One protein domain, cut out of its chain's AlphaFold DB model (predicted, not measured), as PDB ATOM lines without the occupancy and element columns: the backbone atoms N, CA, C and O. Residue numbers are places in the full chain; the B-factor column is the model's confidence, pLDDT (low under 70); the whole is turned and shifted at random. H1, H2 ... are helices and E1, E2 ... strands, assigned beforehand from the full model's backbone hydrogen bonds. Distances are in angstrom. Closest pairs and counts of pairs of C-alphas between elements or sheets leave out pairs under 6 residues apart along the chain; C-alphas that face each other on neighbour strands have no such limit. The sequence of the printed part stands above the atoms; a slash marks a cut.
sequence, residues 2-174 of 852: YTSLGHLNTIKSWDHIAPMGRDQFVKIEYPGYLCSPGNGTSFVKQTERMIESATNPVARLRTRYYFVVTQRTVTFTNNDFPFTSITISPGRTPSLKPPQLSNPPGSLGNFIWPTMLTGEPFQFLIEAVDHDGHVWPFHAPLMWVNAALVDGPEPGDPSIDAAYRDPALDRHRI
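AT A GLANCE: This is residues 2 to 174 of the 852 residues of an uncharacterized protein of Acidimicrobiia bacterium (UniProt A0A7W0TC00). Two strongly twisted sheets of strands are set roughly end to end along the long axis: a large one with the long strands E2, E3 and E4, and a smaller one, E5 to E8. Strand E9 runs on from E8 back to the large sheet, and the unnamed stretch 90 to 122 and a short helix, H1, come near E9. The printed part has 173 residues, with nine named strands, E1 to E9, and then H1; under half of the residues are in named elements, and the class is mostly strand. The large sheet is branched and antiparallel; the small one has the order E5, E6, E7, E8, all antiparallel. It is only just compact, close to loose, with a radius of gyration of the C-alphas of 18.3 A and spans of 59 by 43 by 30 A.

HOW THE PARTS SIT: Begin with E2, residues 25 to 35, which bends by 54 degrees at residue 31. On one side of it find E1, residues 13 to 17, and E9, residues 143 to 146; on the other side find E3, residues 39 to 51. N 15 and O 27 are 2.9 A apart, N 35 and O 143 2.8 A, and N 28 and O 45 2.9 A, each within hydrogen-bond range. E4, residues 59 to 69, is the other neighbour of E3, with N 44 and O 66 at 2.8 A. E1 to E4 make a meander, each strand the antiparallel neighbour of the one before. A second meander is E5, residues 73 to 75, E6, residues 85 to 89, E7, residues 123 to 129, and E8, residues 135 to 141. There N 74 and O 86 are 2.9 A apart, N 87 and O 127 2.8 A, and N 126 and O 138 2.8 A. The closest C-alphas of E3 and E5, Asn 39 and Val 74, are 6.4 A apart. E8 runs on into E9 at 73 degrees. Residues 111 to 112 pair antiparallel with residues 144 to 145 of E9. H1, residues 158 to 164, only grazes the branched sheet; its closest C-alpha pair with E9 is Tyr 164 and Met 143, 7.3 A. In H1 every O i to N i+4 pair is within hydrogen-bond range.

IN THESE COORDINATES: Find C-alpha 13, where E1 begins, at (15.393, -33.014, -20.601). E3, the longest strand, runs 36.2 A from C-alpha 39 at (1.748, -45.718, -20.669); E4 spans 31.0 A and E2 30.3 A. H1 ends at C-alpha 164, (-1.795, -47.155, -35.968).

THE WHOLE: The C-alphas farthest apart, those of Thr 55 and Asn 79, are 61.4 A apart. The printed part has no cut. The links E6 to E7 and E9 to H1 are long. The mean pLDDT of the printed part is 81.0; look for values under 70 at residues 2 to 10, 100 to 109, 152 to 158 and 167 to 169.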
ATOM      1  N   TYR A   2      13.203 -16.850 -33.855       29.42
ATOM      2  CA  TYR A   2      13.208 -18.246 -33.373       29.42
ATOM      3  C   TYR A   2      11.830 -18.640 -32.800       29.42
ATOM      4  O   TYR A   2      11.731 -19.269 -31.756       29.42
ATOM      5  N   THR A   3      10.750 -18.194 -33.449       30.27
ATOM      6  CA  THR A   3       9.358 -18.363 -32.976       30.27
ATOM      7  C   THR A   3       8.382 -18.646 -34.127       30.27
ATOM      8  O   THR A   3       7.212 -18.290 -34.052       30.27
ATOM      9  N   SER A   4       8.866 -19.216 -35.236       31.09
ATOM     10  CA  SER A   4       8.067 -19.452 -36.454       31.09
ATOM     11  C   SER A   4       8.440 -20.744 -37.194       31.09
ATOM     12  O   SER A   4       8.283 -20.832 -38.409       31.09
ATOM     13  N   LEU A   5       8.978 -21.727 -36.474       30.59
ATOM     14  CA  LEU A   5       9.096 -23.104 -36.939       30.59
ATOM     15  C   LEU A   5       8.340 -23.962 -35.932       30.59
ATOM     16  O   LEU A   5       8.762 -24.076 -34.783       30.59
ATOM     17  N   GLY A   6       7.203 -24.507 -36.363       37.78
ATOM     18  CA  GLY A   6       6.601 -25.646 -35.683       37.78
ATOM     19  C   GLY A   6       7.489 -26.887 -35.819       37.78
ATOM     20  O   GLY A   6       8.520 -26.852 -36.493       37.78
ATOM     21  N   HIS A   7       7.022 -27.985 -35.224       40.84
ATOM     22  CA  HIS A   7       7.685 -29.292 -35.121       40.84
ATOM     23  C   HIS A   7       8.737 -29.376 -33.985       40.84
ATOM     24  O   HIS A   7       9.794 -28.753 -34.024       40.84
ATOM     25  N   LEU A   8       8.413 -30.209 -32.979       47.91
ATOM     26  CA  LEU A   8       9.115 -30.458 -31.699       47.91
ATOM     27  C   LEU A   8       8.968 -29.428 -30.557       47.91
ATOM     28  O   LEU A   8       9.931 -29.124 -29.849       47.91
ATOM     29  N   ASN A   9       7.736 -29.012 -30.258       49.78
ATOM     30  CA  ASN A   9       7.414 -28.418 -28.955       49.78
ATOM     31  C   ASN A   9       7.300 -29.495 -27.857       49.78
ATOM     32  O   ASN A   9       6.201 -29.933 -27.545       49.78
ATOM     33  N   THR A  10       8.444 -29.913 -27.301       63.34
ATOM     34  CA  THR A  10       8.715 -30.248 -25.876       63.34
ATOM     35  C   THR A  10       9.897 -31.220 -25.778       63.34
ATOM     36  O   THR A  10       9.778 -32.426 -25.970       63.34
ATOM     37  N   ILE A  11      11.078 -30.699 -25.436       74.44
ATOM     38  CA  ILE A  11      12.165 -31.526 -24.897       74.44
ATOM     39  C   ILE A  11      11.916 -31.645 -23.390       74.44
ATOM     40  O   ILE A  11      11.795 -30.627 -22.712       74.44
ATOM     41  N   LYS A  12      11.850 -32.872 -22.864       82.62
ATOM     42  CA  LYS A  12      11.652 -33.144 -21.431       82.62
ATOM     43  C   LYS A  12      12.932 -32.904 -20.632       82.62
ATOM     44  O   LYS A  12      12.881 -32.350 -19.539       82.62
ATOM     45  N   SER A  13      14.079 -33.311 -21.176       86.75
ATOM     46  CA  SER A  13      15.393 -33.014 -20.601       86.75
ATOM     47  C   SER A  13      16.485 -32.977 -21.676       86.75
ATOM     48  O   SER A  13      16.396 -33.657 -22.702       86.75
ATOM     49  N   TRP A  14      17.518 -32.163 -21.446       90.38
ATOM     50  CA  TRP A  14      18.729 -32.092 -22.265       90.38
ATOM     51  C   TRP A  14      19.943 -32.010 -21.333       90.38
ATOM     52  O   TRP A  14      20.081 -31.059 -20.569       90.38
ATOM     53  N   ASP A  15      20.819 -33.009 -21.416       92.19
ATOM     54  CA  ASP A  15      22.140 -33.036 -20.779       92.19
ATOM     55  C   ASP A  15      23.245 -33.008 -21.857       92.19
ATOM     56  O   ASP A  15      23.141 -33.684 -22.887       92.19
ATOM     57  N   HIS A  16      24.286 -32.190 -21.664       92.88
ATOM     58  CA  HIS A  16      25.334 -31.927 -22.659       92.88
ATOM     59  C   HIS A  16      26.694 -31.671 -22.006       92.88
ATOM     60  O   HIS A  16      26.899 -30.686 -21.300       92.88
ATOM     61  N   ILE A  17      27.664 -32.527 -22.326       92.75
ATOM     62  CA  ILE A  17      29.053 -32.420 -21.881       92.75
ATOM     63  C   ILE A  17      29.939 -32.160 -23.108       92.75
ATOM     64  O   ILE A  17      30.162 -33.054 -23.933       92.75
ATOM     65  N   ALA A  18      30.454 -30.929 -23.218       91.44
ATOM     66  CA  ALA A  18      31.257 -30.450 -24.352       91.44
ATOM     67  C   ALA A  18      32.597 -29.775 -23.950       91.44
ATOM     68  O   ALA A  18      32.846 -28.617 -24.306       91.44
ATOM     69  N   PRO A  19      33.496 -30.456 -23.207       86.38
ATOM     70  CA  PRO A  19      34.818 -29.929 -22.876       86.38
ATOM     71  C   PRO A  19      35.588 -29.506 -24.134       86.38
ATOM     72  O   PRO A  19      35.602 -30.208 -25.148       86.38
ATOM     73  N   MET A  20      36.242 -28.343 -24.054       87.19
ATOM     74  CA  MET A  20      36.985 -27.723 -25.163       87.19
ATOM     75  C   MET A  20      36.143 -27.521 -26.443       87.19
ATOM     76  O   MET A  20      36.684 -27.541 -27.546       87.19
ATOM     77  N   GLY A  21      34.819 -27.357 -26.311       85.38
ATOM     78  CA  GLY A  21      33.908 -27.160 -27.445       85.38
ATOM     79  C   GLY A  21      33.696 -28.410 -28.305       85.38
ATOM     80  O   GLY A  21      33.293 -28.294 -29.459       85.38
ATOM     81  N   ARG A  22      33.996 -29.608 -27.781       84.88
ATOM     82  CA  ARG A  22      33.807 -30.884 -28.482       84.88
ATOM     83  C   ARG A  22      32.819 -31.764 -27.738       84.88
ATOM     84  O   ARG A  22      33.099 -32.157 -26.609       84.88
ATOM     85  N   ASP A  23      31.747 -32.170 -28.414       87.62
ATOM     86  CA  ASP A  23      30.766 -33.110 -27.867       87.62
ATOM     87  C   ASP A  23      31.441 -34.397 -27.377       87.62
ATOM     88  O   ASP A  23      32.164 -35.059 -28.140       87.62
ATOM     89  N   GLN A  24      31.195 -34.736 -26.111       91.25
ATOM     90  CA  GLN A  24      31.550 -36.015 -25.491       91.25
ATOM     91  C   GLN A  24      30.298 -36.814 -25.132       91.25
ATOM     92  O   GLN A  24      30.265 -38.019 -25.362       91.25
ATOM     93  N   PHE A  25      29.271 -36.141 -24.611       92.38
ATOM     94  CA  PHE A  25      27.988 -36.732 -24.243       92.38
ATOM     95  C   PHE A  25      26.865 -35.737 -24.545       92.38
ATOM     96  O   PHE A  25      26.966 -34.567 -24.175       92.38
ATOM     97  N   VAL A  26      25.810 -36.195 -25.214       91.25
ATOM     98  CA  VAL A  26      24.566 -35.448 -25.440       91.25
ATOM     99  C   VAL A  26      23.404 -36.405 -25.219       91.25
ATOM    100  O   VAL A  26      23.279 -37.383 -25.957       91.25
ATOM    101  N   LYS A  27      22.540 -36.133 -24.243       92.06
ATOM    102  CA  LYS A  27      21.310 -36.893 -23.999       92.06
ATOM    103  C   LYS A  27      20.123 -35.951 -24.122       92.06
ATOM    104  O   LYS A  27      20.074 -34.943 -23.429       92.06
ATOM    105  N   ILE A  28      19.184 -36.287 -25.000       88.88
ATOM    106  CA  ILE A  28      17.932 -35.551 -25.183       88.88
ATOM    107  C   ILE A  28      16.782 -36.528 -24.962       88.88
ATOM    108  O   ILE A  28      16.758 -37.601 -25.571       88.88
ATOM    109  N   GLU A  29      15.852 -36.160 -24.087       89.62
ATOM    110  CA  GLU A  29      14.643 -36.926 -23.790       89.62
ATOM    111  C   GLU A  29      13.407 -36.196 -24.312       89.62
ATOM    112  O   GLU A  29      13.231 -35.001 -24.075       89.62
ATOM    113  N   TYR A  30      12.527 -36.936 -24.979       87.50
ATOM    114  CA  TYR A  30      11.269 -36.447 -25.532       87.50
ATOM    115  C   TYR A  30      10.104 -37.160 -24.825       87.50
ATOM    116  O   TYR A  30      10.145 -38.391 -24.710       87.50
ATOM    117  N   PRO A  31       9.100 -36.432 -24.307       88.31
ATOM    118  CA  PRO A  31       7.945 -37.019 -23.638       88.31
ATOM    119  C   PRO A  31       6.961 -37.611 -24.656       88.31
ATOM    120  O   PRO A  31       6.844 -37.130 -25.782       88.31
ATOM    121  N   GLY A  32       6.243 -38.653 -24.251       88.62
ATOM    122  CA  GLY A  32       5.220 -39.299 -25.062       88.62
ATOM    123  C   GLY A  32       4.546 -40.448 -24.330       88.62
ATOM    124  O   GLY A  32       4.765 -40.652 -23.134       88.62
ATOM    125  N   TYR A  33       3.755 -41.216 -25.064       90.44
ATOM    126  CA  TYR A  33       2.917 -42.292 -24.543       90.44
ATOM    127  C   TYR A  33       3.019 -43.518 -25.458       90.44
ATOM    128  O   TYR A  33       3.293 -43.377 -26.649       90.44
ATOM    129  N   LEU A  34       2.833 -44.724 -24.919       91.69
ATOM    130  CA  LEU A  34       2.722 -45.946 -25.726       91.69
ATOM    131  C   LEU A  34       1.249 -46.213 -26.063       91.69
ATOM    132  O   LEU A  34       0.426 -46.355 -25.165       91.69
ATOM    133  N   CYS A  35       0.934 -46.281 -27.353       86.81
ATOM    134  CA  CYS A  35      -0.377 -46.632 -27.892       86.81
ATOM    135  C   CYS A  35      -0.464 -48.161 -28.094       86.81
ATOM    136  O   CYS A  35       0.489 -48.757 -28.606       86.81
ATOM    137  N   SER A  36      -1.552 -48.835 -27.707       78.62
ATOM    138  CA  SER A  36      -2.823 -48.310 -27.163       78.62
ATOM    139  C   SER A  36      -2.965 -48.092 -25.636       78.62
ATOM    140  O   SER A  36      -3.850 -47.322 -25.276       78.62
ATOM    141  N   PRO A  37      -2.165 -48.660 -24.703       88.50
ATOM    142  CA  PRO A  37      -2.513 -48.622 -23.270       88.50
ATOM    143  C   PRO A  37      -2.249 -47.280 -22.553       88.50
ATOM    144  O   PRO A  37      -2.570 -47.131 -21.375       88.50
ATOM    145  N   GLY A  38      -1.648 -46.294 -23.225       89.81
ATOM    146  CA  GLY A  38      -1.452 -44.940 -22.698       89.81
ATOM    147  C   GLY A  38      -0.264 -44.770 -21.742       89.81
ATOM    148  O   GLY A  38      -0.107 -43.712 -21.137       89.81
ATOM    149  N   ASN A  39       0.611 -45.770 -21.597       94.00
ATOM    150  CA  ASN A  39       1.748 -45.718 -20.669       94.00
ATOM    151  C   ASN A  39       2.733 -44.576 -20.990       94.00
ATOM    152  O   ASN A  39       3.465 -44.621 -21.989       94.00
ATOM    153  N   GLY A  40       2.828 -43.592 -20.090       93.19
ATOM    154  CA  GLY A  40       3.773 -42.476 -20.187       93.19
ATOM    155  C   GLY A  40       5.227 -42.942 -20.323       93.19
ATOM    156  O   GLY A  40       5.761 -43.644 -19.459       93.19
ATOM    157  N   THR A  41       5.893 -42.523 -21.398       93.19
ATOM    158  CA  THR A  41       7.174 -43.062 -21.875       93.19
ATOM    159  C   THR A  41       8.062 -41.966 -22.462       93.19
ATOM    160  O   THR A  41       7.631 -41.139 -23.259       93.19
ATOM    161  N   SER A  42       9.348 -41.968 -22.107       91.81
ATOM    162  CA  SER A  42      10.330 -41.001 -22.613       91.81
ATOM    163  C   SER A  42      11.201 -41.631 -23.706       91.81
ATOM    164  O   SER A  42      11.882 -42.628 -23.459       91.81
ATOM    165  N   PHE A  43      11.202 -41.055 -24.910       91.12
ATOM    166  CA  PHE A  43      12.122 -41.431 -25.986       91.12
ATOM    167  C   PHE A  43      13.470 -40.742 -25.786       91.12
ATOM    168  O   PHE A  43      13.526 -39.522 -25.632       91.12
ATOM    169  N   VAL A  44      14.565 -41.501 -25.799       90.81
ATOM    170  CA  VAL A  44      15.900 -40.995 -25.474       90.81
ATOM    171  C   VAL A  44      16.841 -41.121 -26.663       90.81
ATOM    172  O   VAL A  44      17.132 -42.220 -27.139       90.81
ATOM    173  N   LYS A  45      17.395 -39.983 -27.090       90.44
ATOM    174  CA  LYS A  45      18.529 -39.894 -28.015       90.44
ATOM    175  C   LYS A  45      19.796 -39.621 -27.212       90.44
ATOM    176  O   LYS A  45      19.969 -38.524 -26.686       90.44
ATOM    177  N   GLN A  46      20.699 -40.595 -27.147       92.06
ATOM    178  CA  GLN A  46      21.973 -40.491 -26.429       92.06
ATOM    179  C   GLN A  46      23.135 -40.597 -27.419       92.06
ATOM    180  O   GLN A  46      23.262 -41.591 -28.127       92.06
ATOM    181  N   THR A  47      23.979 -39.572 -27.491       91.06
ATOM    182  CA  THR A  47      25.150 -39.500 -28.372       91.06
ATOM    183  C   THR A  47      26.405 -39.415 -27.524       91.06
ATOM    184  O   THR A  47      26.559 -38.473 -26.753       91.06
ATOM    185  N   GLU A  48      27.310 -40.376 -27.678       92.44
ATOM    186  CA  GLU A  48      28.532 -40.466 -26.876       92.44
ATOM    187  C   GLU A  48      29.761 -40.550 -27.770       92.44
ATOM    188  O   GLU A  48      29.744 -41.229 -28.801       92.44
ATOM    189  N   ARG A  49      30.858 -39.902 -27.372       89.56
ATOM    190  CA  ARG A  49      32.147 -40.081 -28.032       89.56
ATOM    191  C   ARG A  49      32.827 -41.338 -27.494       89.56
ATOM    192  O   ARG A  49      33.258 -41.372 -26.348       89.56
ATOM    193  N   MET A  50      32.961 -42.350 -28.343       85.81
ATOM    194  CA  MET A  50      33.622 -43.614 -28.019       85.81
ATOM    195  C   MET A  50      34.777 -43.890 -28.983       85.81
ATOM    196  O   MET A  50      34.757 -43.493 -30.148       85.81
ATOM    197  N   ILE A  51      35.790 -44.597 -28.487       85.44
ATOM    198  CA  ILE A  51      36.853 -45.167 -29.314       85.44
ATOM    199  C   ILE A  51      36.324 -46.490 -29.878       85.44
ATOM    200  O   ILE A  51      36.012 -47.398 -29.113       85.44
ATOM    201  N   GLU A  52      36.186 -46.595 -31.201       71.44
ATOM    202  CA  GLU A  52      35.557 -47.772 -31.829       71.44
ATOM    203  C   GLU A  52      36.439 -49.025 -31.836       71.44
ATOM    204  O   GLU A  52      35.914 -50.135 -31.838       71.44
ATOM    205  N   SER A  53      37.765 -48.868 -31.842       76.75
ATOM    206  CA  SER A  53      38.705 -49.991 -31.803       76.75
ATOM    207  C   SER A  53      39.985 -49.631 -31.059       76.75
ATOM    208  O   SER A  53      40.548 -48.554 -31.254       76.75
ATOM    209  N   ALA A  54      40.503 -50.583 -30.280       75.88
ATOM    210  CA  ALA A  54      41.828 -50.497 -29.675       75.88
ATOM    211  C   ALA A  54      42.967 -50.493 -30.718       75.88
ATOM    212  O   ALA A  54      44.034 -49.950 -30.450       75.88
ATOM    213  N   THR A  55      42.750 -51.063 -31.913       80.75
ATOM    214  CA  THR A  55      43.762 -51.126 -32.988       80.75
ATOM    215  C   THR A  55      43.768 -49.904 -33.909       80.75
ATOM    216  O   THR A  55      44.735 -49.694 -34.634       80.75
ATOM    217  N   ASN A  56      42.714 -49.083 -33.883       78.19
ATOM    218  CA  ASN A  56      42.635 -47.823 -34.622       78.19
ATOM    219  C   ASN A  56      41.832 -46.803 -33.791       78.19
ATOM    220  O   ASN A  56      40.611 -46.708 -33.963       78.19
ATOM    221  N   PRO A  57      42.479 -46.082 -32.852       77.00
ATOM    222  CA  PRO A  57      41.799 -45.375 -31.769       77.00
ATOM    223  C   PRO A  57      41.196 -44.018 -32.187       77.00
ATOM    224  O   PRO A  57      41.474 -42.971 -31.602       77.00
ATOM    225  N   VAL A  58      40.335 -44.021 -33.207       83.69
ATOM    226  CA  VAL A  58      39.574 -42.844 -33.642       83.69
ATOM    227  C   VAL A  58      38.317 -42.698 -32.780       83.69
ATOM    228  O   VAL A  58      37.428 -43.547 -32.796       83.69
ATOM    229  N   ALA A  59      38.231 -41.591 -32.039       82.12
ATOM    230  CA  ALA A  59      37.112 -41.287 -31.147       82.12
ATOM    231  C   ALA A  59      35.919 -40.663 -31.906       82.12
ATOM    232  O   ALA A  59      35.837 -39.433 -32.070       82.12
ATOM    233  N   ARG A  60      34.997 -41.514 -32.373       86.25
ATOM    234  CA  ARG A  60      33.785 -41.144 -33.131       86.25
ATOM    235  C   ARG A  60      32.587 -40.910 -32.206       86.25
ATOM    236  O   ARG A  60      32.564 -41.382 -31.073       86.25
ATOM    237  N   LEU A  61      31.599 -40.154 -32.684       87.00
ATOM    238  CA  LEU A  61      30.304 -40.018 -32.010       87.00
ATOM    239  C   LEU A  61      29.423 -41.211 -32.389       87.00
ATOM    240  O   LEU A  61      29.210 -41.461 -33.572       87.00
ATOM    241  N   ARG A  62      28.895 -41.920 -31.390       87.31
ATOM    242  CA  ARG A  62      27.950 -43.025 -31.562       87.31
ATOM    243  C   ARG A  62      26.629 -42.654 -30.902       87.31
ATOM    244  O   ARG A  62      26.558 -42.505 -29.684       87.31
ATOM    245  N   THR A  63      25.586 -42.522 -31.715       87.56
ATOM    246  CA  THR A  63      24.216 -42.298 -31.241       87.56
ATOM    247  C   THR A  63      23.529 -43.631 -30.948       87.56
ATOM    248  O   THR A  63      23.690 -44.600 -31.690       87.56
ATOM    249  N   ARG A  64      22.753 -43.678 -29.868       90.75
ATOM    250  CA  ARG A  64      21.842 -44.761 -29.498       90.75
ATOM    251  C   ARG A  64      20.462 -44.165 -29.238       90.75
ATOM    252  O   ARG A  64      20.354 -43.063 -28.699       90.75
ATOM    253  N   TYR A  65      19.435 -44.921 -29.600       90.69
ATOM    254  CA  TYR A  65      18.035 -44.588 -29.367       90.69
ATOM    255  C   TYR A  65      17.422 -45.678 -28.492       90.69
ATOM    256  O   TYR A  65      17.705 -46.854 -28.711       90.69
ATOM    257  N   TYR A  66      16.648 -45.308 -27.477       93.50
ATOM    258  CA  TYR A  66      15.932 -46.247 -26.608       93.50
ATOM    259  C   TYR A  66      14.753 -45.543 -25.933       93.50
ATOM    260  O   TYR A  66      14.755 -44.319 -25.810       93.50
ATOM    261  N   PHE A  67      13.769 -46.306 -25.467       93.69
ATOM    262  CA  PHE A  67      12.676 -45.783 -24.648       93.69
ATOM    263  C   PHE A  67      12.908 -46.090 -23.169       93.69
ATOM    264  O   PHE A  67      13.547 -47.086 -22.816       93.69
ATOM    265  N   VAL A  68      12.379 -45.223 -22.308       94.88
ATOM    266  CA  VAL A  68      12.272 -45.414 -20.859       94.88
ATOM    267  C   VAL A  68      10.800 -45.278 -20.486       94.88
ATOM    268  O   VAL A  68      10.229 -44.195 -20.619       94.88
ATOM    269  N   VAL A  69      10.186 -46.368 -20.037       94.88
ATOM    270  CA  VAL A  69       8.783 -46.390 -19.607       94.88
ATOM    271  C   VAL A  69       8.710 -45.741 -18.228       94.88
ATOM    272  O   VAL A  69       9.202 -46.297 -17.247       94.88
ATOM    273  N   THR A  70       8.149 -44.534 -18.159       93.38
ATOM    274  CA  THR A  70       8.087 -43.740 -16.920       93.38
ATOM    275  C   THR A  70       6.853 -44.044 -16.074       93.38
ATOM    276  O   THR A  70       6.924 -43.926 -14.856       93.38
ATOM    277  N   GLN A  71       5.768 -44.507 -16.695       94.62
ATOM    278  CA  GLN A  71       4.602 -45.075 -16.027       94.62
ATOM    279  C   GLN A  71       4.466 -46.538 -16.455       94.62
ATOM    280  O   GLN A  71       3.989 -46.842 -17.548       94.62
ATOM    281  N   ARG A  72       4.952 -47.452 -15.608       93.69
ATOM    282  CA  ARG A  72       4.987 -48.887 -15.928       93.69
ATOM    283  C   ARG A  72       3.603 -49.522 -15.937       93.69
ATOM    284  O   ARG A  72       3.372 -50.345 -16.808       93.69
ATOM    285  N   THR A  73       2.723 -49.105 -15.030       95.19
ATOM    286  CA  THR A  73       1.379 -49.665 -14.849       95.19
ATOM    287  C   THR A  73       0.312 -48.600 -15.099       95.19
ATOM    288  O   THR A  73       0.447 -47.460 -14.641       95.19
ATOM    289  N   VAL A  74      -0.737 -48.968 -15.829       93.56
ATOM    290  CA  VAL A  74      -1.939 -48.160 -16.081       93.56
ATOM    291  C   VAL A  74      -3.159 -49.001 -15.710       93.56
ATOM    292  O   VAL A  74      -3.184 -50.194 -16.000       93.56
ATOM    293  N   THR A  75      -4.147 -48.384 -15.062       93.31
ATOM    294  CA  THR A  75      -5.441 -48.993 -14.727       93.31
ATOM    295  C   THR A  75      -6.554 -48.410 -15.596       93.31
ATOM    296  O   THR A  75      -6.493 -47.237 -16.001       93.31
ATOM    297  N   PHE A  76      -7.570 -49.231 -15.842       90.62
ATOM    298  CA  PHE A  76      -8.699 -48.985 -16.734       90.62
ATOM    299  C   PHE A  76     -10.018 -49.268 -16.005       90.62
ATOM    300  O   PHE A  76     -10.042 -50.000 -15.017       90.62
ATOM    301  N   THR A  77     -11.102 -48.641 -16.460       87.25
ATOM    302  CA  THR A  77     -12.450 -48.754 -15.862       87.25
ATOM    303  C   THR A  77     -13.546 -48.706 -16.931       87.25
ATOM    304  O   THR A  77     -14.673 -48.317 -16.643       87.25
ATOM    305  N   ASN A  78     -13.184 -48.978 -18.183       86.12
ATOM    306  CA  ASN A  78     -14.047 -48.903 -19.353       86.12
ATOM    307  C   ASN A  78     -14.475 -50.313 -19.786       86.12
ATOM    308  O   ASN A  78     -13.672 -51.244 -19.742       86.12
ATOM    309  N   ASN A  79     -15.747 -50.464 -20.162       88.88
ATOM    310  CA  ASN A  79     -16.372 -51.767 -20.423       88.88
ATOM    311  C   ASN A  79     -15.977 -52.360 -21.787       88.88
ATOM    312  O   ASN A  79     -16.079 -53.564 -21.988       88.88
ATOM    313  N   ASP A  80     -15.483 -51.535 -22.711       89.56
ATOM    314  CA  ASP A  80     -14.994 -51.904 -24.044       89.56
ATOM    315  C   ASP A  80     -13.556 -52.467 -24.045       89.56
ATOM    316  O   ASP A  80     -12.914 -52.547 -25.096       89.56
ATOM    317  N   PHE A  81     -13.018 -52.872 -22.889       92.88
ATOM    318  CA  PHE A  81     -11.653 -53.386 -22.772       92.88
ATOM    319  C   PHE A  81     -11.559 -54.583 -21.801       92.88
ATOM    320  O   PHE A  81     -12.016 -54.483 -20.664       92.88
ATOM    321  N   PRO A  82     -10.948 -55.724 -22.198       93.38
ATOM    322  CA  PRO A  82     -10.902 -56.942 -21.373       93.38
ATOM    323  C   PRO A  82      -9.929 -56.882 -20.182       93.38
ATOM    324  O   PRO A  82      -9.828 -57.851 -19.437       93.38
ATOM    325  N   PHE A  83      -9.180 -55.788 -20.000       94.81
ATOM    326  CA  PHE A  83      -8.154 -55.695 -18.958       94.81
ATOM    327  C   PHE A  83      -8.383 -54.526 -18.002       94.81
ATOM    328  O   PHE A  83      -8.455 -53.369 -18.408       94.81
ATOM    329  N   THR A  84      -8.380 -54.819 -16.705       94.38
ATOM    330  CA  THR A  84      -8.483 -53.838 -15.617       94.38
ATOM    331  C   THR A  84      -7.161 -53.096 -15.379       94.38
ATOM    332  O   THR A  84      -7.152 -51.941 -14.942       94.38
ATOM    333  N   SER A  85      -6.016 -53.705 -15.716       94.81
ATOM    334  CA  SER A  85      -4.720 -53.011 -15.732       94.81
ATOM    335  C   SER A  85      -3.692 -53.633 -16.684       94.81
ATOM    336  O   SER A  85      -3.768 -54.810 -17.017       94.81
ATOM    337  N   ILE A  86      -2.709 -52.833 -17.111       95.06
ATOM    338  CA  ILE A  86      -1.562 -53.267 -17.927       95.06
ATOM    339  C   ILE A  86      -0.258 -52.762 -17.317       95.06
ATOM    340  O   ILE A  86      -0.101 -51.564 -17.066       95.06
ATOM    341  N   THR A  87       0.710 -53.667 -17.161       95.94
ATOM    342  CA  THR A  87       2.103 -53.365 -16.813       95.94
ATOM    343  C   THR A  87       3.042 -53.672 -17.984       95.94
ATOM    344  O   THR A  87       2.998 -54.752 -18.562       95.94
ATOM    345  N   ILE A  88       3.908 -52.720 -18.353       95.69
ATOM    346  CA  ILE A  88       4.843 -52.856 -19.485       95.69
ATOM    347  C   ILE A  88       6.261 -53.160 -19.012       95.69
ATOM    348  O   ILE A  88       6.848 -52.406 -18.233       95.69
ATOM    349  N   SER A  89       6.877 -54.186 -19.591       91.25
ATOM    350  CA  SER A  89       8.244 -54.643 -19.334       91.25
ATOM    351  C   SER A  89       9.040 -54.787 -20.654       91.25
ATOM    352  O   SER A  89       8.465 -55.131 -21.684       91.25
ATOM    353  N   PRO A  90      10.365 -54.527 -20.687       92.75
ATOM    354  CA  PRO A  90      11.208 -53.951 -19.638       92.75
ATOM    355  C   PRO A  90      11.030 -52.426 -19.511       92.75
ATOM    356  O   PRO A  90      10.684 -51.736 -20.464       92.75
ATOM    357  N   GLY A  91      11.372 -51.860 -18.347       91.50
ATOM    358  CA  GLY A  91      11.276 -50.408 -18.103       91.50
ATOM    359  C   GLY A  91      12.221 -49.538 -18.946       91.50
ATOM    360  O   GLY A  91      12.050 -48.323 -19.018       91.50
ATOM    361  N   ARG A  92      13.212 -50.147 -19.605       94.44
ATOM    362  CA  ARG A  92      14.098 -49.507 -20.580       94.44
ATOM    363  C   ARG A  92      14.373 -50.479 -21.722       94.44
ATOM    364  O   ARG A  92      14.796 -51.604 -21.467       94.44
ATOM    365  N   THR A  93      14.189 -50.040 -22.963       94.75
ATOM    366  CA  THR A  93      14.448 -50.892 -24.134       94.75
ATOM    367  C   THR A  93      15.953 -51.065 -24.388       94.75
ATOM    368  O   THR A  93      16.760 -50.214 -23.990       94.75
ATOM    369  N   PRO A  94      16.360 -52.110 -25.134       94.00
ATOM    370  CA  PRO A  94      17.661 -52.157 -25.794       94.00
ATOM    371  C   PRO A  94      17.893 -50.951 -26.723       94.00
ATOM    372  O   PRO A  94      17.009 -50.121 -26.946       94.00
ATOM    373  N   SER A  95      19.099 -50.857 -27.292       91.88
ATOM    374  CA  SER A  95      19.373 -49.870 -28.345       91.88
ATOM    375  C   SER A  95      18.619 -50.234 -29.624       91.88
ATOM    376  O   SER A  95      18.800 -51.326 -30.154       91.88
ATOM    377  N   LEU A  96      17.809 -49.300 -30.108       91.62
ATOM    378  CA  LEU A  96      16.942 -49.435 -31.272       91.62
ATOM    379  C   LEU A  96      17.572 -48.812 -32.524       91.62
ATOM    380  O   LEU A  96      18.505 -48.002 -32.452       91.62
ATOM    381  N   LYS A  97      17.028 -49.181 -33.685       88.00
ATOM    382  CA  LYS A  97      17.315 -48.546 -34.973       88.00
ATOM    383  C   LYS A  97      16.921 -47.059 -34.912       88.00
ATOM    384  O   LYS A  97      15.903 -46.733 -34.300       88.00
ATOM    385  N   PRO A  98      17.691 -46.142 -35.531       82.50
ATOM    386  CA  PRO A  98      17.282 -44.745 -35.633       82.50
ATOM    387  C   PRO A  98      15.901 -44.634 -36.303       82.50
ATOM    388  O   PRO A  98      15.716 -45.244 -37.364       82.50
ATOM    389  N   PRO A  99      14.945 -43.879 -35.729       72.19
ATOM    390  CA  PRO A  99      13.656 -43.660 -36.374       72.19
ATOM    391  C   PRO A  99      13.863 -42.969 -37.725       72.19
ATOM    392  O   PRO A  99      14.782 -42.159 -37.883       72.19
ATOM    393  N   GLN A 100      13.015 -43.286 -38.705       61.03
ATOM    394  CA  GLN A 100      12.990 -42.541 -39.961       61.03
ATOM    395  C   GLN A 100      12.456 -41.135 -39.663       61.03
ATOM    396  O   GLN A 100      11.284 -40.960 -39.351       61.03
ATOM    397  N   LEU A 101      13.346 -40.143 -39.688       52.44
ATOM    398  CA  LEU A 101      12.987 -38.745 -39.473       52.44
ATOM    399  C   LEU A 101      12.309 -38.228 -40.746       52.44
ATOM    400  O   LEU A 101      12.944 -38.172 -41.800       52.44
ATOM    401  N   SER A 102      11.036 -37.848 -40.654       45.09
ATOM    402  CA  SER A 102      10.349 -37.129 -41.726       45.09
ATOM    403  C   SER A 102      11.033 -35.782 -41.982       45.09
ATOM    404  O   SER A 102      11.432 -35.088 -41.048       45.09
ATOM    405  N   ASN A 103      11.171 -35.408 -43.254       33.72
ATOM    406  CA  ASN A 103      11.795 -34.151 -43.671       33.72
ATOM    407  C   ASN A 103      10.947 -32.958 -43.150       33.72
ATOM    408  O   ASN A 103       9.736 -32.991 -43.366       33.72
ATOM    409  N   PRO A 104      11.510 -31.913 -42.503       38.41
ATOM    410  CA  PRO A 104      12.918 -31.506 -42.499       38.41
ATOM    411  C   PRO A 104      13.816 -32.183 -41.437       38.41
ATOM    412  O   PRO A 104      13.338 -32.620 -40.388       38.41
ATOM    413  N   PRO A 105      15.151 -32.217 -41.651       33.09
ATOM    414  CA  PRO A 105      16.080 -32.909 -40.762       33.09
ATOM    415  C   PRO A 105      16.145 -32.234 -39.390       33.09
ATOM    416  O   PRO A 105      16.623 -31.109 -39.258       33.09
ATOM    417  N   GLY A 106      15.692 -32.943 -38.358       40.62
ATOM    418  CA  GLY A 106      15.659 -32.444 -36.984       40.62
ATOM    419  C   GLY A 106      14.336 -32.723 -36.283       40.62
ATOM    420  O   GLY A 106      14.357 -32.937 -35.074       40.62
ATOM    421  N   SER A 107      13.228 -32.822 -37.027       44.41
ATOM    422  CA  SER A 107      11.973 -33.322 -36.467       44.41
ATOM    423  C   SER A 107      12.070 -34.827 -36.239       44.41
ATOM    424  O   SER A 107      12.349 -35.583 -37.169       44.41
ATOM    425  N   LEU A 108      11.805 -35.275 -35.012       51.66
ATOM    426  CA  LEU A 108      11.333 -36.639 -34.805       51.66
ATOM    427  C   LEU A 108       9.960 -36.772 -35.464       51.66
ATOM    428  O   LEU A 108       9.221 -35.788 -35.554       51.66
ATOM    429  N   GLY A 109       9.646 -37.975 -35.938       61.31
ATOM    430  CA  GLY A 109       8.292 -38.282 -36.379       61.31
ATOM    431  C   GLY A 109       7.307 -38.104 -35.223       61.31
ATOM    432  O   GLY A 109       7.655 -38.336 -34.063       61.31
ATOM    433  N   ASN A 110       6.084 -37.701 -35.561       73.19
ATOM    434  CA  ASN A 110       4.962 -37.602 -34.628       73.19
ATOM    435  C   ASN A 110       4.722 -38.928 -33.880       73.19
ATOM    436  O   ASN A 110       4.429 -38.928 -32.682       73.19
ATOM    437  N   PHE A 111       4.946 -40.043 -34.580       79.31
ATOM    438  CA  PHE A 111       4.818 -41.409 -34.079       79.31
ATOM    439  C   PHE A 111       6.072 -42.216 -34.430       79.31
ATOM    440  O   PHE A 111       6.714 -41.978 -35.458       79.31
ATOM    441  N   ILE A 112       6.443 -43.172 -33.578       84.12
ATOM    442  CA  ILE A 112       7.589 -44.062 -33.786       84.12
ATOM    443  C   ILE A 112       7.182 -45.487 -33.429       84.12
ATOM    444  O   ILE A 112       6.895 -45.774 -32.270       84.12
ATOM    445  N   TRP A 113       7.266 -46.401 -34.394       87.06
ATOM    446  CA  TRP A 113       7.259 -47.839 -34.129       87.06
ATOM    447  C   TRP A 113       8.666 -48.300 -33.696       87.06
ATOM    448  O   TRP A 113       9.606 -48.246 -34.503       87.06
ATOM    449  N   PRO A 114       8.863 -48.733 -32.436       89.44
ATOM    450  CA  PRO A 114      10.156 -49.176 -31.929       89.44
ATOM    451  C   PRO A 114      10.676 -50.354 -32.755       89.44
ATOM    452  O   PRO A 114      10.018 -51.381 -32.868       89.44
ATOM    453  N   THR A 115      11.853 -50.200 -33.362       89.50
ATOM    454  CA  THR A 115      12.423 -51.191 -34.288       89.50
ATOM    455  C   THR A 115      13.811 -51.606 -33.811       89.50
ATOM    456  O   THR A 115      14.664 -50.756 -33.538       89.50
ATOM    457  N   MET A 116      14.062 -52.906 -33.715       91.88
ATOM    458  CA  MET A 116      15.353 -53.480 -33.348       91.88
ATOM    459  C   MET A 116      16.426 -53.181 -34.401       91.88
ATOM    460  O   MET A 116      16.140 -52.926 -35.570       91.88
ATOM    461  N   LEU A 117      17.701 -53.241 -34.001       87.75
ATOM    462  CA  LEU A 117      18.830 -53.039 -34.923       87.75
ATOM    463  C   LEU A 117      18.877 -54.076 -36.061       87.75
ATOM    464  O   LEU A 117      19.468 -53.797 -37.101       87.75
ATOM    465  N   THR A 118      18.238 -55.234 -35.874       89.12
ATOM    466  CA  THR A 118      18.046 -56.287 -36.883       89.12
ATOM    467  C   THR A 118      17.025 -55.924 -37.964       89.12
ATOM    468  O   THR A 118      17.105 -56.467 -39.058       89.12
ATOM    469  N   GLY A 119      16.106 -54.989 -37.694       85.81
ATOM    470  CA  GLY A 119      15.028 -54.585 -38.605       85.81
ATOM    471  C   GLY A 119      13.619 -54.942 -38.125       85.81
ATOM    472  O   GLY A 119      12.676 -54.292 -38.567       85.81
ATOM    473  N   GLU A 120      13.490 -55.888 -37.193       89.25
ATOM    474  CA  GLU A 120      12.201 -56.340 -36.647       89.25
ATOM    475  C   GLU A 120      11.560 -55.328 -35.679       89.25
ATOM    476  O   GLU A 120      12.289 -54.584 -35.010       89.25
ATOM    477  N   PRO A 121      10.221 -55.310 -35.526       89.12
ATOM    478  CA  PRO A 121       9.555 -54.584 -34.445       89.12
ATOM    479  C   PRO A 121      10.065 -55.032 -33.067       89.12
ATOM    480  O   PRO A 121      10.306 -56.216 -32.828       89.12
ATOM    481  N   PHE A 122      10.226 -54.093 -32.136       92.12
ATOM    482  CA  PHE A 122      10.510 -54.429 -30.743       92.12
ATOM    483  C   PHE A 122       9.213 -54.818 -30.030       92.12
ATOM    484  O   PHE A 122       8.283 -54.018 -29.937       92.12
ATOM    485  N   GLN A 123       9.193 -56.044 -29.515       92.81
ATOM    486  CA  GLN A 123       8.097 -56.605 -28.736       92.81
ATOM    487  C   GLN A 123       8.251 -56.199 -27.266       92.81
ATOM    488  O   GLN A 123       9.245 -56.545 -26.623       92.81
ATOM    489  N   PHE A 124       7.274 -55.475 -26.727       93.88
ATOM    490  CA  PHE A 124       7.161 -55.271 -25.285       93.88
ATOM    491  C   PHE A 124       6.572 -56.531 -24.647       93.88
ATOM    492  O   PHE A 124       5.783 -57.230 -25.278       93.88
ATOM    493  N   LEU A 125       6.961 -56.832 -23.409       94.19
ATOM    494  CA  LEU A 125       6.215 -57.748 -22.552       94.19
ATOM    495  C   LEU A 125       5.106 -56.938 -21.878       94.19
ATOM    496  O   LEU A 125       5.386 -55.923 -21.235       94.19
ATOM    497  N   ILE A 126       3.869 -57.379 -22.052       93.44
ATOM    498  CA  ILE A 126       2.672 -56.825 -21.433       93.44
ATOM    499  C   ILE A 126       2.196 -57.841 -20.402       93.44
ATOM    500  O   ILE A 126       1.920 -58.986 -20.740       93.44
ATOM    501  N   GLU A 127       2.129 -57.412 -19.149       94.38
ATOM    502  CA  GLU A 127       1.542 -58.143 -18.029       94.38
ATOM    503  C   GLU A 127       0.169 -57.503 -17.782       94.38
ATOM    504  O   GLU A 127       0.088 -56.424 -17.186       94.38
ATOM    505  N   ALA A 128      -0.888 -58.097 -18.338       93.44
ATOM    506  CA  ALA A 128      -2.254 -57.586 -18.234       93.44
ATOM    507  C   ALA A 128      -3.030 -58.306 -17.125       93.44
ATOM    508  O   ALA A 128      -2.812 -59.492 -16.898       93.44
ATOM    509  N   VAL A 129      -3.934 -57.595 -16.454       93.44
ATOM    510  CA  VAL A 129      -4.866 -58.155 -15.465       93.44
ATOM    511  C   VAL A 129      -6.266 -58.105 -16.058       93.44
ATOM    512  O   VAL A 129      -6.676 -57.029 -16.493       93.44
ATOM    513  N   ASP A 130      -6.970 -59.233 -16.113       91.88
ATOM    514  CA  ASP A 130      -8.337 -59.309 -16.653       91.88
ATOM    515  C   ASP A 130      -9.415 -58.885 -15.633       91.88
ATOM    516  O   ASP A 130      -9.100 -58.291 -14.593       91.88
ATOM    517  N   HIS A 131     -10.696 -59.095 -15.962       88.50
ATOM    518  CA  HIS A 131     -11.826 -58.752 -15.082       88.50
ATOM    519  C   HIS A 131     -12.008 -59.702 -13.888       88.50
ATOM    520  O   HIS A 131     -12.574 -59.281 -12.883       88.50
ATOM    521  N   ASP A 132     -11.471 -60.925 -13.958       83.50
ATOM    522  CA  ASP A 132     -11.479 -61.902 -12.855       83.50
ATOM    523  C   ASP A 132     -10.207 -61.798 -11.980       83.50
ATOM    524  O   ASP A 132     -10.097 -62.437 -10.934       83.50
ATOM    525  N   GLY A 133      -9.242 -60.956 -12.372       82.75
ATOM    526  CA  GLY A 133      -8.012 -60.681 -11.625       82.75
ATOM    527  C   GLY A 133      -6.812 -61.552 -12.011       82.75
ATOM    528  O   GLY A 133      -5.757 -61.444 -11.377       82.75
ATOM    529  N   HIS A 134      -6.923 -62.381 -13.052       80.69
ATOM    530  CA  HIS A 134      -5.818 -63.213 -13.530       80.69
ATOM    531  C   HIS A 134      -4.758 -62.372 -14.250       80.69
ATOM    532  O   HIS A 134      -5.075 -61.425 -14.972       80.69
ATOM    533  N   VAL A 135      -3.482 -62.736 -14.078       86.38
ATOM    534  CA  VAL A 135      -2.340 -62.015 -14.664       86.38
ATOM    535  C   VAL A 135      -1.806 -62.755 -15.888       86.38
ATOM    536  O   VAL A 135      -1.213 -63.827 -15.772       86.38
ATOM    537  N   TRP A 136      -1.935 -62.138 -17.060       88.38
ATOM    538  CA  TRP A 136      -1.578 -62.737 -18.342       88.38
ATOM    539  C   TRP A 136      -0.389 -62.029 -19.010       88.38
ATOM    540  O   TRP A 136      -0.518 -60.887 -19.461       88.38
ATOM    541  N   PRO A 137       0.777 -62.698 -19.124       90.50
ATOM    542  CA  PRO A 137       1.917 -62.185 -19.872       90.50
ATOM    543  C   PRO A 137       1.801 -62.513 -21.369       90.50
ATOM    544  O   PRO A 137       1.720 -63.688 -21.750       90.50
ATOM    545  N   PHE A 138       1.858 -61.494 -22.229       91.31
ATOM    546  CA  PHE A 138       1.941 -61.628 -23.691       91.31
ATOM    547  C   PHE A 138       2.851 -60.565 -24.325       91.31
ATOM    548  O   PHE A 138       3.301 -59.627 -23.665       91.31
ATOM    549  N   HIS A 139       3.164 -60.724 -25.613       91.62
ATOM    550  CA  HIS A 139       4.068 -59.836 -26.342       91.62
ATOM    551  C   HIS A 139       3.339 -59.029 -27.417       91.62
ATOM    552  O   HIS A 139       2.578 -59.590 -28.197       91.62
ATOM    553  N   ALA A 140       3.603 -57.719 -27.485       90.94
ATOM    554  CA  ALA A 140       3.050 -56.861 -28.533       90.94
ATOM    555  C   ALA A 140       4.015 -55.737 -28.963       90.94
ATOM    556  O   ALA A 140       4.752 -55.188 -28.129       90.94
ATOM    557  N   PRO A 141       3.991 -55.324 -30.245       91.06
ATOM    558  CA  PRO A 141       4.620 -54.089 -30.676       91.06
ATOM    559  C   PRO A 141       3.735 -52.911 -30.243       91.06
ATOM    560  O   PRO A 141       2.540 -52.893 -30.518       91.06
ATOM    561  N   LEU A 142       4.315 -51.892 -29.606       90.44
ATOM    562  CA  LEU A 142       3.580 -50.688 -29.194       90.44
ATOM    563  C   LEU A 142       4.136 -49.456 -29.902       90.44
ATOM    564  O   LEU A 142       5.353 -49.254 -29.937       90.44
ATOM    565  N   MET A 143       3.255 -48.615 -30.442       88.38
ATOM    566  CA  MET A 143       3.647 -47.368 -31.098       88.38
ATOM    567  C   MET A 143       3.887 -46.285 -30.048       88.38
ATOM    568  O   MET A 143       3.030 -46.035 -29.206       88.38
ATOM    569  N   TRP A 144       5.027 -45.598 -30.101       89.31
ATOM    570  CA  TRP A 144       5.232 -44.399 -29.294       89.31
ATOM    571  C   TRP A 144       4.643 -43.177 -29.998       89.31
ATOM    572  O   TRP A 144       4.944 -42.927 -31.165       89.31
ATOM    573  N   VAL A 145       3.843 -42.407 -29.266       85.62
ATOM    574  CA  VAL A 145       3.199 -41.163 -29.696       85.62
ATOM    575  C   VAL A 145       3.836 -39.995 -28.947       85.62
ATOM    576  O   VAL A 145       3.996 -40.055 -27.728       85.62
ATOM    577  N   ASN A 146       4.202 -38.929 -29.660       83.06
ATOM    578  CA  ASN A 146       4.760 -37.722 -29.052       83.06
ATOM    579  C   ASN A 146       3.713 -37.011 -28.175       83.06
ATOM    580  O   ASN A 146       2.596 -36.760 -28.626       83.06
ATOM    581  N   ALA A 147       4.085 -36.631 -26.948       82.94
ATOM    582  CA  ALA A 147       3.177 -35.985 -25.997       82.94
ATOM    583  C   ALA A 147       2.560 -34.685 -26.541       82.94
ATOM    584  O   ALA A 147       1.418 -34.378 -26.226       82.94
ATOM    585  N   ALA A 148       3.254 -33.967 -27.431       77.12
ATOM    586  CA  ALA A 148       2.745 -32.743 -28.055       77.12
ATOM    587  C   ALA A 148       1.448 -32.922 -28.880       77.12
ATOM    588  O   ALA A 148       0.816 -31.924 -29.220       77.12
ATOM    589  N   LEU A 149       1.076 -34.164 -29.214       75.44
ATOM    590  CA  LEU A 149      -0.128 -34.533 -29.977       75.44
ATOM    591  C   LEU A 149      -1.255 -35.075 -29.084       75.44
ATOM    592  O   LEU A 149      -2.367 -35.279 -29.552       75.44
ATOM    593  N   VAL A 150      -0.953 -35.333 -27.809       75.75
ATOM    594  CA  VAL A 150      -1.877 -35.874 -26.799       75.75
ATOM    595  C   VAL A 150      -2.238 -34.783 -25.792       75.75
ATOM    596  O   VAL A 150      -3.407 -34.559 -25.511       75.75
ATOM    597  N   ASP A 151      -1.232 -34.035 -25.333       76.38
ATOM    598  CA  ASP A 151      -1.351 -32.913 -24.397       76.38
ATOM    599  C   ASP A 151      -1.593 -31.563 -25.128       76.38
ATOM    600  O   ASP A 151      -1.478 -30.488 -24.533       76.38
ATOM    601  N   GLY A 152      -1.837 -31.602 -26.444       67.62
ATOM    602  CA  GLY A 152      -1.969 -30.432 -27.316       67.62
ATOM    603  C   GLY A 152      -3.318 -29.697 -27.197       67.62
ATOM    604  O   GLY A 152      -4.251 -30.193 -26.568       67.62
ATOM    605  N   PRO A 153      -3.451 -28.503 -27.812       57.19
ATOM    606  CA  PRO A 153      -4.702 -27.739 -27.818       57.19
ATOM    607  C   PRO A 153      -5.754 -28.270 -28.811       57.19
ATOM    608  O   PRO A 153      -6.897 -27.824 -28.763       57.19
ATOM    609  N   GLU A 154      -5.373 -29.182 -29.709       56.72
ATOM    610  CA  GLU A 154      -6.259 -29.864 -30.659       56.72
ATOM    611  C   GLU A 154      -6.375 -31.345 -30.247       56.72
ATOM    612  O   GLU A 154      -5.513 -32.144 -30.616       56.72
ATOM    613  N   PRO A 155      -7.380 -31.724 -29.432       53.56
ATOM    614  CA  PRO A 155      -7.621 -33.124 -29.096       53.56
ATOM    615  C   PRO A 155      -8.113 -33.903 -30.325       53.56
ATOM    616  O   PRO A 155      -8.916 -33.397 -31.107       53.56
ATOM    617  N   GLY A 156      -7.664 -35.154 -30.462       56.47
ATOM    618  CA  GLY A 156      -8.159 -36.080 -31.487       56.47
ATOM    619  C   GLY A 156      -7.488 -35.986 -32.864       56.47
ATOM    620  O   GLY A 156      -8.177 -36.151 -33.866       56.47
ATOM    621  N   ASP A 157      -6.170 -35.739 -32.948       65.00
ATOM    622  CA  ASP A 157      -5.430 -35.780 -34.227       65.00
ATOM    623  C   ASP A 157      -5.622 -37.149 -34.933       65.00
ATOM    624  O   ASP A 157      -5.086 -38.166 -34.467       65.00
ATOM    625  N   PRO A 158      -6.339 -37.206 -36.078       65.00
ATOM    626  CA  PRO A 158      -6.669 -38.462 -36.748       65.00
ATOM    627  C   PRO A 158      -5.437 -39.159 -37.342       65.00
ATOM    628  O   PRO A 158      -5.512 -40.325 -37.729       65.00
ATOM    629  N   SER A 159      -4.283 -38.482 -37.408       70.88
ATOM    630  CA  SER A 159      -3.038 -39.093 -37.864       70.88
ATOM    631  C   SER A 159      -2.455 -40.104 -36.869       70.88
ATOM    632  O   SER A 159      -1.743 -41.002 -37.314       70.88
ATOM    633  N   ILE A 160      -2.794 -40.033 -35.569       73.31
ATOM    634  CA  ILE A 160      -2.444 -41.078 -34.581       73.31
ATOM    635  C   ILE A 160      -3.086 -42.402 -34.997       73.31
ATOM    636  O   ILE A 160      -2.414 -43.421 -35.150       73.31
ATOM    637  N   ASP A 161      -4.399 -42.358 -35.193       71.38
ATOM    638  CA  ASP A 161      -5.241 -43.510 -35.482       71.38
ATOM    639  C   ASP A 161      -4.965 -44.066 -36.889       71.38
ATOM    640  O   ASP A 161      -4.797 -45.272 -37.057       71.38
ATOM    641  N   ALA A 162      -4.773 -43.200 -37.890       73.44
ATOM    642  CA  ALA A 162      -4.355 -43.616 -39.229       73.44
ATOM    643  C   ALA A 162      -2.941 -44.241 -39.268       73.44
ATOM    644  O   ALA A 162      -2.706 -45.162 -40.045       73.44
ATOM    645  N   ALA A 163      -1.997 -43.776 -38.438       74.62
ATOM    646  CA  ALA A 163      -0.651 -44.360 -38.347       74.62
ATOM    647  C   ALA A 163      -0.606 -45.670 -37.538       74.62
ATOM    648  O   ALA A 163       0.338 -46.456 -37.683       74.62
ATOM    649  N   TYR A 164      -1.605 -45.898 -36.683       75.44
ATOM    650  CA  TYR A 164      -1.795 -47.155 -35.968       75.44
ATOM    651  C   TYR A 164      -2.470 -48.209 -36.862       75.44
ATOM    652  O   TYR A 164      -2.008 -49.347 -36.913       75.44
ATOM    653  N   ARG A 165      -3.490 -47.804 -37.635       71.06
ATOM    654  CA  ARG A 165      -4.252 -48.630 -38.591       71.06
ATOM    655  C   ARG A 165      -3.584 -48.809 -39.967       71.06
ATOM    656  O   ARG A 165      -4.281 -49.037 -40.948       71.06
ATOM    657  N   ASP A 166      -2.257 -48.695 -40.085       73.12
ATOM    658  CA  ASP A 166      -1.566 -48.922 -41.368       73.12
ATOM    659  C   ASP A 166      -1.670 -50.413 -41.774       73.12
ATOM    660  O   ASP A 166      -1.009 -51.264 -41.158       73.12
ATOM    661  N   PRO A 167      -2.458 -50.761 -42.816       65.88
ATOM    662  CA  PRO A 167      -2.721 -52.153 -43.174       65.88
ATOM    663  C   PRO A 167      -1.489 -52.847 -43.767       65.88
ATOM    664  O   PRO A 167      -1.467 -54.070 -43.875       65.88
ATOM    665  N   ALA A 168      -0.437 -52.102 -44.135       66.31
ATOM    666  CA  ALA A 168       0.831 -52.682 -44.564       66.31
ATOM    667  C   ALA A 168       1.713 -53.146 -43.386       66.31
ATOM    668  O   ALA A 168       2.758 -53.761 -43.616       66.31
ATOM    669  N   LEU A 169       1.334 -52.835 -42.138       67.94
ATOM    670  CA  LEU A 169       2.095 -53.177 -40.933       67.94
ATOM    671  C   LEU A 169       1.435 -54.264 -40.072       67.94
ATOM    672  O   LEU A 169       2.165 -54.991 -39.401       67.94
ATOM    673  N   ASP A 170       0.100 -54.352 -40.075       70.19
ATOM    674  CA  ASP A 170      -0.732 -55.321 -39.327       70.19
ATOM    675  C   ASP A 170      -0.486 -55.376 -37.796       70.19
ATOM    676  O   ASP A 170      -0.692 -56.388 -37.130       70.19
ATOM    677  N   ARG A 171      -0.022 -54.268 -37.197       76.25
ATOM    678  CA  ARG A 171       0.477 -54.230 -35.799       76.25
ATOM    679  C   ARG A 171      -0.591 -54.081 -34.715       76.25
ATOM    680  O   ARG A 171      -0.253 -54.173 -33.539       76.25
ATOM    681  N   HIS A 172      -1.844 -53.859 -35.099       74.38
ATOM    682  CA  HIS A 172      -3.004 -53.855 -34.200       74.38
ATOM    683  C   HIS A 172      -3.491 -55.264 -33.814       74.38
ATOM    684  O   HIS A 172      -4.260 -55.412 -32.867       74.38
ATOM    685  N   ARG A 173      -3.025 -56.298 -34.531       85.75
ATOM    686  CA  ARG A 173      -3.328 -57.703 -34.250       85.75
ATOM    687  C   ARG A 173      -2.273 -58.251 -33.313       85.75
ATOM    688  O   ARG A 173      -1.099 -58.337 -33.673       85.75
ATOM    689  N   ILE A 174      -2.691 -58.601 -32.106       89.12
ATOM    690  CA  ILE A 174      -1.810 -59.104 -31.057       89.12
ATOM    691  C   ILE A 174      -2.074 -60.605 -30.902       89.12
ATOM    692  O   ILE A 174      -3.133 -60.972 -30.389       89.12
TER     693      ILE A 174